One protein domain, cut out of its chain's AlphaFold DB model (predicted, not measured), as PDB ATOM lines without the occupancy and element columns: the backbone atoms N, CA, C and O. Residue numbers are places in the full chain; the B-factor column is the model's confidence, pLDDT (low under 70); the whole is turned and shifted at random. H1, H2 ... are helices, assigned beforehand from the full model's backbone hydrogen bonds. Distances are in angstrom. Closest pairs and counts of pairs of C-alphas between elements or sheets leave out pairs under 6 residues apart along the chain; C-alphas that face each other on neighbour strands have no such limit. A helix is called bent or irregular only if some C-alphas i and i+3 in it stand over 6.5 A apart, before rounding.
ATOM      1  N   ASN A   2     181.317 240.333 216.454       69.19
ATOM      2  CA  ASN A   2     182.456 240.186 217.378       69.19
ATOM      3  C   ASN A   2     182.411 241.074 218.626       69.19
ATOM      4  O   ASN A   2     182.866 240.642 219.671       69.19
ATOM      5  N   MET A   3     181.833 242.276 218.538       79.38
ATOM      6  CA  MET A   3     181.657 243.146 219.705       79.38
ATOM      7  C   MET A   3     180.858 242.462 220.824       79.38
ATOM      8  O   MET A   3     181.254 242.533 221.977       79.38
ATOM      9  N   TYR A   4     179.759 241.780 220.486       82.44
ATOM     10  CA  TYR A   4     178.900 241.125 221.475       82.44
ATOM     11  C   TYR A   4     179.543 239.861 222.038       82.44
ATOM     12  O   TYR A   4     179.469 239.631 223.236       82.44
ATOM     13  N   LEU A   5     180.210 239.079 221.183       83.00
ATOM     14  CA  LEU A   5     180.939 237.886 221.616       83.00
ATOM     15  C   LEU A   5     182.106 238.256 222.533       83.00
ATOM     16  O   LEU A   5     182.223 237.691 223.608       83.00
ATOM     17  N   GLY A   6     182.903 239.254 222.146       82.81
ATOM     18  CA  GLY A   6     184.028 239.727 222.945       82.81
ATOM     19  C   GLY A   6     183.594 240.409 224.242       82.81
ATOM     20  O   GLY A   6     184.239 240.210 225.260       82.81
ATOM     21  N   TYR A   7     182.498 241.177 224.248       86.38
ATOM     22  CA  TYR A   7     181.946 241.712 225.498       86.38
ATOM     23  C   TYR A   7     181.548 240.573 226.442       86.38
ATOM     24  O   TYR A   7     181.948 240.573 227.597       86.38
ATOM     25  N   PHE A   8     180.815 239.576 225.939       85.50
ATOM     26  CA  PHE A   8     180.360 238.465 226.770       85.50
ATOM     27  C   PHE A   8     181.532 237.634 227.301       85.50
ATOM     28  O   PHE A   8     181.556 237.282 228.472       85.50
ATOM     29  N   GLU A   9     182.537 237.379 226.461       86.25
ATOM     30  CA  GLU A   9     183.753 236.664 226.850       86.25
ATOM     31  C   GLU A   9     184.541 237.384 227.955       86.25
ATOM     32  O   GLU A   9     185.078 236.720 228.835       86.25
ATOM     33  N   ASN A  10     184.610 238.718 227.920       86.38
ATOM     34  CA  ASN A  10     185.442 239.488 228.851       86.38
ATOM     35  C   ASN A  10     184.707 239.952 230.116       86.38
ATOM     36  O   ASN A  10     185.342 240.099 231.156       86.38
ATOM     37  N   GLU A  11     183.404 240.215 230.029       88.88
ATOM     38  CA  GLU A  11     182.652 240.879 231.103       88.88
ATOM     39  C   GLU A  11     181.642 239.952 231.794       88.88
ATOM     40  O   GLU A  11     181.316 240.178 232.956       88.88
ATOM     41  N   GLU A  12     181.147 238.913 231.111       85.00
ATOM     42  CA  GLU A  12     180.061 238.058 231.624       85.00
ATOM     43  C   GLU A  12     180.493 236.599 231.849       85.00
ATOM     44  O   GLU A  12     179.979 235.941 232.755       85.00
ATOM     45  N   ASN A  13     181.433 236.080 231.051       86.81
ATOM     46  CA  ASN A  13     181.937 234.715 231.194       86.81
ATOM     47  C   ASN A  13     182.747 234.554 232.488       86.81
ATOM     48  O   ASN A  13     183.632 235.345 232.812       86.81
ATOM     49  N   THR A  14     182.489 233.462 233.197       85.56
ATOM     50  CA  THR A  14     183.306 233.003 234.320       85.56
ATOM     51  C   THR A  14     184.311 231.945 233.864       85.56
ATOM     52  O   THR A  14     184.157 231.343 232.805       85.56
ATOM     53  N   GLU A  15     185.347 231.662 234.663       82.12
ATOM     54  CA  GLU A  15     186.418 230.704 234.300       82.12
ATOM     55  C   GLU A  15     185.923 229.280 233.981       82.12
ATOM     56  O   GLU A  15     186.651 228.477 233.403       82.12
ATOM     57  N   SER A  16     184.695 228.950 234.389       89.25
ATOM     58  CA  SER A  16     184.067 227.645 234.152       89.25
ATOM     59  C   SER A  16     183.242 227.594 232.864       89.25
ATOM     60  O   SER A  16     182.776 226.517 232.489       89.25
ATOM     61  N   ASP A  17     183.015 228.739 232.221       87.62
ATOM     62  CA  ASP A  17     182.116 228.846 231.083       87.62
ATOM     63  C   ASP A  17     182.809 228.484 229.772       87.62
ATOM     64  O   ASP A  17     184.009 228.678 229.565       87.62
ATOM     65  N   ASN A  18     182.015 227.953 228.845       86.25
ATOM     66  CA  ASN A  18     182.476 227.711 227.486       86.25
ATOM     67  C   ASN A  18     182.588 229.038 226.710       86.25
ATOM     68  O   ASN A  18     181.914 230.016 227.052       86.25
ATOM     69  N   PRO A  19     183.383 229.081 225.625       84.50
ATOM     70  CA  PRO A  19     183.422 230.238 224.739       84.50
ATOM     71  C   PRO A  19     182.017 230.617 224.234       84.50
ATOM     72  O   PRO A  19     181.227 229.724 223.901       84.50
ATOM     73  N   PRO A  20     181.683 231.917 224.145       83.31
ATOM     74  CA  PRO A  20     180.354 232.353 223.741       83.31
ATOM     75  C   PRO A  20     180.061 231.994 222.281       83.31
ATOM     76  O   PRO A  20     180.907 232.124 221.394       83.31
ATOM     77  N   ILE A  21     178.819 231.583 222.015       82.88
ATOM     78  CA  ILE A  21     178.365 231.170 220.682       82.88
ATOM     79  C   ILE A  21     177.430 232.235 220.106       82.88
ATOM     80  O   ILE A  21     176.414 232.587 220.703       82.88
ATOM     81  N   GLY A  22     177.757 232.732 218.912       77.62
ATOM     82  CA  GLY A  22     176.926 233.685 218.177       77.62
ATOM     83  C   GLY A  22     176.010 232.975 217.188       77.62
ATOM     84  O   GLY A  22     176.496 232.325 216.267       77.62
ATOM     85  N   ILE A  23     174.694 233.131 217.339       78.94
ATOM     86  CA  ILE A  23     173.703 232.558 216.417       78.94
ATOM     87  C   ILE A  23     173.082 233.679 215.589       78.94
ATOM     88  O   ILE A  23     172.541 234.642 216.129       78.94
ATOM     89  N   VAL A  24     173.130 233.534 214.264       76.56
ATOM     90  CA  VAL A  24     172.468 234.446 213.327       76.56
ATOM     91  C   VAL A  24     171.317 233.716 212.661       76.56
ATOM     92  O   VAL A  24     171.524 232.736 211.950       76.56
ATOM     93  N   LEU A  25     170.098 234.202 212.886       75.88
ATOM     94  CA  LEU A  25     168.894 233.655 212.272       75.88
ATOM     95  C   LEU A  25     168.553 234.464 211.020       75.88
ATOM     96  O   LEU A  25     168.221 235.645 211.102       75.88
ATOM     97  N   ALA A  26     168.623 233.812 209.863       73.44
ATOM     98  CA  ALA A  26     168.203 234.367 208.585       73.44
ATOM     99  C   ALA A  26     167.097 233.495 207.978       73.44
ATOM    100  O   ALA A  26     167.088 232.277 208.153       73.44
ATOM    101  N   LYS A  27     166.156 234.122 207.264       73.81
ATOM    102  CA  LYS A  27     165.051 233.412 206.597       73.81
ATOM    103  C   LYS A  27     165.556 232.486 205.486       73.81
ATOM    104  O   LYS A  27     165.000 231.412 205.282       73.81
ATOM    105  N   GLU A  28     166.598 232.909 204.779       70.00
ATOM    106  CA  GLU A  28     167.216 232.175 203.679       70.00
ATOM    107  C   GLU A  28     168.738 232.206 203.842       70.00
ATOM    108  O   GLU A  28     169.300 233.173 204.364       70.00
ATOM    109  N   LYS A  29     169.403 231.127 203.419       68.62
ATOM    110  CA  LYS A  29     170.864 231.034 203.411       68.62
ATOM    111  C   LYS A  29     171.384 231.767 202.173       68.62
ATOM    112  O   LYS A  29     171.348 231.210 201.082       68.62
ATOM    113  N   ASP A  30     171.875 232.988 202.352       71.44
ATOM    114  CA  ASP A  30     172.607 233.719 201.314       71.44
ATOM    115  C   ASP A  30     174.117 233.591 201.567       71.44
ATOM    116  O   ASP A  30     174.666 234.183 202.499       71.44
ATOM    117  N   GLU A  31     174.792 232.776 200.754       68.44
ATOM    118  CA  GLU A  31     176.226 232.501 200.895       68.44
ATOM    119  C   GLU A  31     177.101 233.741 200.699       68.44
ATOM    120  O   GLU A  31     178.150 233.845 201.333       68.44
ATOM    121  N   LEU A  32     176.667 234.699 199.878       71.19
ATOM    122  CA  LEU A  32     177.414 235.924 199.626       71.19
ATOM    123  C   LEU A  32     177.377 236.822 200.867       71.19
ATOM    124  O   LEU A  32     178.412 237.289 201.342       71.19
ATOM    125  N   VAL A  33     176.185 237.001 201.442       69.62
ATOM    126  CA  VAL A  33     175.995 237.755 202.689       69.62
ATOM    127  C   VAL A  33     176.780 237.117 203.834       69.62
ATOM    128  O   VAL A  33     177.415 237.834 204.606       69.62
ATOM    129  N   ILE A  34     176.795 235.784 203.919       69.88
ATOM    130  CA  ILE A  34     177.580 235.051 204.920       69.88
ATOM    131  C   ILE A  34     179.079 235.311 204.732       69.88
ATOM    132  O   ILE A  34     179.752 235.664 205.698       69.88
ATOM    133  N   GLN A  35     179.611 235.204 203.510       67.62
ATOM    134  CA  GLN A  35     181.036 235.445 203.254       67.62
ATOM    135  C   GLN A  35     181.468 236.868 203.628       67.62
ATOM    136  O   GLN A  35     182.493 237.048 204.286       67.62
ATOM    137  N   TYR A  36     180.677 237.883 203.265       67.25
ATOM    138  CA  TYR A  36     181.001 239.277 203.580       67.25
ATOM    139  C   TYR A  36     180.804 239.627 205.057       67.25
ATOM    140  O   TYR A  36     181.605 240.380 205.611       67.25
ATOM    141  N   ALA A  37     179.796 239.060 205.729       66.12
ATOM    142  CA  ALA A  37     179.607 239.244 207.169       66.12
ATOM    143  C   ALA A  37     180.767 238.659 207.996       66.12
ATOM    144  O   ALA A  37     180.989 239.093 209.128       66.12
ATOM    145  N   MET A  38     181.490 237.685 207.434       61.44
ATOM    146  CA  MET A  38     182.532 236.900 208.101       61.44
ATOM    147  C   MET A  38     183.959 237.273 207.685       61.44
ATOM    148  O   MET A  38     184.904 236.623 208.132       61.44
ATOM    149  N   HIS A  39     184.161 238.306 206.859       57.38
ATOM    150  CA  HIS A  39     185.515 238.731 206.498       57.38
ATOM    151  C   HIS A  39     186.276 239.142 207.779       57.38
ATOM    152  O   HIS A  39     185.899 240.111 208.436       57.38
ATOM    153  N   ASN A  40     187.316 238.372 208.141       55.47
ATOM    154  CA  ASN A  40     188.103 238.422 209.393       55.47
ATOM    155  C   ASN A  40     187.524 237.723 210.646       55.47
ATOM    156  O   ASN A  40     187.984 237.998 211.754       55.47
ATOM    157  N   VAL A  41     186.563 236.805 210.518       61.94
ATOM    158  CA  VAL A  41     186.075 235.985 211.643       61.94
ATOM    159  C   VAL A  41     186.688 234.582 211.551       61.94
ATOM    160  O   VAL A  41     186.392 233.836 210.625       61.94
ATOM    161  N   SER A  42     187.581 234.229 212.483       56.78
ATOM    162  CA  SER A  42     188.318 232.950 212.482       56.78
ATOM    163  C   SER A  42     187.578 231.786 213.154       56.78
ATOM    164  O   SER A  42     188.165 230.719 213.330       56.78
ATOM    165  N   SER A  43     186.338 231.978 213.607       59.31
ATOM    166  CA  SER A  43     185.587 230.952 214.334       59.31
ATOM    167  C   SER A  43     185.025 229.870 213.402       59.31
ATOM    168  O   SER A  43     184.662 230.134 212.256       59.31
ATOM    169  N   GLN A  44     184.960 228.631 213.904       58.59
ATOM    170  CA  GLN A  44     184.342 227.500 213.207       58.59
ATOM    171  C   GLN A  44     182.853 227.791 212.979       58.59
ATOM    172  O   GLN A  44     182.062 227.843 213.922       58.59
ATOM    173  N   LEU A  45     182.483 228.024 211.719       62.47
ATOM    174  CA  LEU A  45     181.114 228.331 211.326       62.47
ATOM    175  C   LEU A  45     180.347 227.041 211.034       62.47
ATOM    176  O   LEU A  45     180.707 226.289 210.130       62.47
ATOM    177  N   PHE A  46     179.230 226.855 211.731       66.56
ATOM    178  CA  PHE A  46     178.236 225.839 211.405       66.56
ATOM    179  C   PHE A  46     177.011 226.524 210.809       66.56
ATOM    180  O   PHE A  46     176.354 227.332 211.465       66.56
ATOM    181  N   VAL A  47     176.700 226.213 209.551       61.53
ATOM    182  CA  VAL A  47     175.477 226.689 208.898       61.53
ATOM    183  C   VAL A  47     174.494 225.538 208.859       61.53
ATOM    184  O   VAL A  47     174.650 224.629 208.050       61.53
ATOM    185  N   GLN A  48     173.483 225.590 209.722       65.69
ATOM    186  CA  GLN A  48     172.445 224.569 209.775       65.69
ATOM    187  C   GLN A  48     171.059 225.164 209.564       65.69
ATOM    188  O   GLN A  48     170.753 226.281 209.990       65.69
ATOM    189  N   LYS A  49     170.206 224.397 208.882       67.38
ATOM    190  CA  LYS A  49     168.799 224.742 208.699       67.38
ATOM    191  C   LYS A  49     168.076 224.557 210.032       67.38
ATOM    192  O   LYS A  49     168.000 223.446 210.546       67.38
ATOM    193  N   TYR A  50     167.518 225.637 210.567       69.50
ATOM    194  CA  TYR A  50     166.726 225.573 211.791       69.50
ATOM    195  C   TYR A  50     165.360 224.928 211.529       69.50
ATOM    196  O   TYR A  50     164.639 225.325 210.609       69.50
ATOM    197  N   GLN A  51     164.990 223.952 212.359       70.06
ATOM    198  CA  GLN A  51     163.660 223.352 212.359       70.06
ATOM    199  C   GLN A  51     162.816 223.991 213.466       70.06
ATOM    200  O   GLN A  51     163.217 224.014 214.624       70.06
ATOM    201  N   LEU A  52     161.641 224.522 213.112       77.81
ATOM    202  CA  LEU A  52     160.745 225.207 214.061       77.81
ATOM    203  C   LEU A  52     160.059 224.256 215.050       77.81
ATOM    204  O   LEU A  52     159.607 224.687 216.107       77.81
ATOM    205  N   TYR A  53     159.967 222.974 214.700       81.44
ATOM    206  CA  TYR A  53     159.290 221.954 215.491       81.44
ATOM    207  C   TYR A  53     160.242 220.807 215.780       81.44
ATOM    208  O   TYR A  53     160.969 220.374 214.886       81.44
ATOM    209  N   LEU A  54     160.203 220.290 217.007       84.31
ATOM    210  CA  LEU A  54     160.960 219.099 217.370       84.31
ATOM    211  C   LEU A  54     160.499 217.928 216.475       84.31
ATOM    212  O   LEU A  54     159.300 217.630 216.476       84.31
ATOM    213  N   PRO A  55     161.397 217.295 215.695       85.50
ATOM    214  CA  PRO A  55     161.045 216.127 214.895       85.50
ATOM    215  C   PRO A  55     160.557 214.992 215.795       85.50
ATOM    216  O   PRO A  55     160.865 214.937 216.992       85.50
ATOM    217  N   ASN A  56     159.791 214.065 215.224       91.44
ATOM    218  CA  ASN A  56     159.374 212.899 215.992       91.44
ATOM    219  C   ASN A  56     160.581 211.987 216.294       91.44
ATOM    220  O   ASN A  56     161.663 212.116 215.720       91.44
ATOM    221  N   ARG A  57     160.405 211.054 217.234       92.31
ATOM    222  CA  ARG A  57     161.505 210.210 217.723       92.31
ATOM    223  C   ARG A  57     162.164 209.379 216.617       92.31
ATOM    224  O   ARG A  57     163.362 209.132 216.692       92.31
ATOM    225  N   GLU A  58     161.396 208.937 215.624       94.12
ATOM    226  CA  GLU A  58     161.909 208.120 214.522       94.12
ATOM    227  C   GLU A  58     162.732 208.957 213.542       94.12
ATOM    228  O   GLU A  58     163.833 208.555 213.174       94.12
ATOM    229  N   GLU A  59     162.241 210.145 213.188       90.19
ATOM    230  CA  GLU A  59     162.956 211.121 212.362       90.19
ATOM    231  C   GLU A  59     164.266 211.554 213.016       90.19
ATOM    232  O   GLU A  59     165.309 211.543 212.369       90.19
ATOM    233  N   LEU A  60     164.232 211.879 214.313       89.75
ATOM    234  CA  LEU A  60     165.429 212.277 215.048       89.75
ATOM    235  C   LEU A  60     166.459 211.144 215.091       89.75
ATOM    236  O   LEU A  60     167.643 211.383 214.867       89.75
ATOM    237  N   ARG A  61     166.010 209.907 215.347       91.19
ATOM    238  CA  ARG A  61     166.889 208.731 215.348       91.19
ATOM    239  C   ARG A  61     167.554 208.545 213.991       91.19
ATOM    240  O   ARG A  61     168.753 208.312 213.945       91.19
ATOM    241  N   LYS A  62     166.787 208.697 212.910       92.50
ATOM    242  CA  LYS A  62     167.303 208.587 211.550       92.50
ATOM    243  C   LYS A  62     168.372 209.642 211.258       92.50
ATOM    244  O   LYS A  62     169.428 209.282 210.770       92.50
ATOM    245  N   VAL A  63     168.134 210.908 211.611       88.19
ATOM    246  CA  VAL A  63     169.123 211.987 211.409       88.19
ATOM    247  C   VAL A  63     170.426 211.697 212.159       88.19
ATOM    248  O   VAL A  63     171.500 211.879 211.603       88.19
ATOM    249  N   ILE A  64     170.340 211.214 213.402       88.81
ATOM    250  CA  ILE A  64     171.524 210.866 214.202       88.81
ATOM    251  C   ILE A  64     172.277 209.673 213.593       88.81
ATOM    252  O   ILE A  64     173.502 209.693 213.532       88.81
ATOM    253  N   GLU A  65     171.559 208.634 213.156       93.31
ATOM    254  CA  GLU A  65     172.153 207.463 212.495       93.31
ATOM    255  C   GLU A  65     172.804 207.843 211.156       93.31
ATOM    256  O   GLU A  65     173.897 207.364 210.862       93.31
ATOM    257  N   ASP A  66     172.170 208.714 210.368       91.12
ATOM    258  CA  ASP A  66     172.724 209.219 209.111       91.12
ATOM    259  C   ASP A  66     174.039 209.981 209.376       91.12
ATOM    260  O   ASP A  66     175.050 209.642 208.763       91.12
ATOM    261  N   GLU A  67     174.063 210.910 210.346       85.94
ATOM    262  CA  GLU A  67     175.253 211.718 210.676       85.94
ATOM    263  C   GLU A  67     176.429 210.855 211.175       85.94
ATOM    264  O   GLU A  67     177.559 211.013 210.711       85.94
ATOM    265  N   LEU A  68     176.156 209.883 212.060       87.81
ATOM    266  CA  LEU A  68     177.155 208.942 212.591       87.81
ATOM    267  C   LEU A  68     177.784 208.059 211.503       87.81
ATOM    268  O   LEU A  68     178.947 207.681 211.616       87.81
ATOM    269  N   ASN A  69     177.016 207.703 210.470       86.38
ATOM    270  CA  ASN A  69     177.504 206.871 209.371       86.38
ATOM    271  C   ASN A  69     178.274 207.676 208.315       86.38
ATOM    272  O   ASN A  69     179.082 207.094 207.598       86.38
ATOM    273  N   SER A  70     178.041 208.986 208.201       73.69
ATOM    274  CA  SER A  70     178.795 209.869 207.296       73.69
ATOM    275  C   SER A  70     180.198 210.239 207.792       73.69
ATOM    276  O   SER A  70     180.996 210.735 207.000       73.69
ATOM    277  N   GLU A  71     180.518 209.982 209.063       55.72
ATOM    278  CA  GLU A  71     181.871 210.141 209.623       55.72
ATOM    279  C   GLU A  71     182.754 208.873 209.480       55.72
ATOM    280  O   GLU A  71     183.865 208.842 210.016       55.72
ATOM    281  N   VAL A  72     182.291 207.845 208.744       45.19
ATOM    282  CA  VAL A  72     183.032 206.600 208.424       45.19
ATOM    283  C   VAL A  72     183.493 206.562 206.968       45.19
ATOM    284  O   VAL A  72     182.671 206.840 206.066       45.19
TER     285      VAL A  72
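AT A GLANCE: This is residues 2 to 72 of the 72 residues of the protein "YhcG_C domain-containing protein" of Flavobacterium laiguense (UniProt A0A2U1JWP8). Three separate helices are strung along two long loop links in a loose, open shape: H1 and H3 lie at opposite ends, H2 lies at a third corner, and no helix touches another. Most of H3, residues 57 to 62 and 64 to 70, sticks out with the tail, away from the rest. The printed part has 71 residues with three named helices, in the order H1, H2, H3, and no named strand. The class is all helix, though under half of the residues, 32 of 71, are in named elements. The whole is only just loose, close to extended, with a radius of gyration of the C-alphas of 16.3 A and spans of 42 by 35 by 29 A.

IN THESE COORDINATES: Find C-alpha 2 at (182.456, 240.186, 217.378); from there H1 runs through residues 2 to 12, 14.6 A from first to last C-alpha. It is neither bent nor irregular, but only just: C-alphas 9 and 12 are 6.2 A apart. Next look at C-alpha 31 at (176.226, 232.501, 200.895), where H2, residues 31 to 37, begins. H3, residues 57 to 70, is the longest helix at 20.2 A and ends with C-alpha 70 at (178.795, 209.869, 207.296).

HOW THE PARTS SIT: H1 and H2 are apart, with no C-alpha of the one within 8 A of the other. By the same test H2 and H3 are apart, and so are H1 and H3. In H1, H2 and H3 every O i to N i+4 pair is within hydrogen-bond range. Residues 56 to 62, of which 57 to 62 belong to H3, stand free, as do residues 64 to 72, of which 64 to 70 belong to H3.

THE WHOLE: The C-alphas of Glu 11 and Glu 58, the two farthest apart, are 42.2 A from each other. Both links are long: 18 residues from H1 to H2 and 19 from H2 to H3. The printed part has no cut and ends at residue 72, the chain's last. Look for low confidence, pLDDT under 70, at residues 2, 29, 31, 33 to 50 and 71 to 72; the mean of the printed part is 77.1.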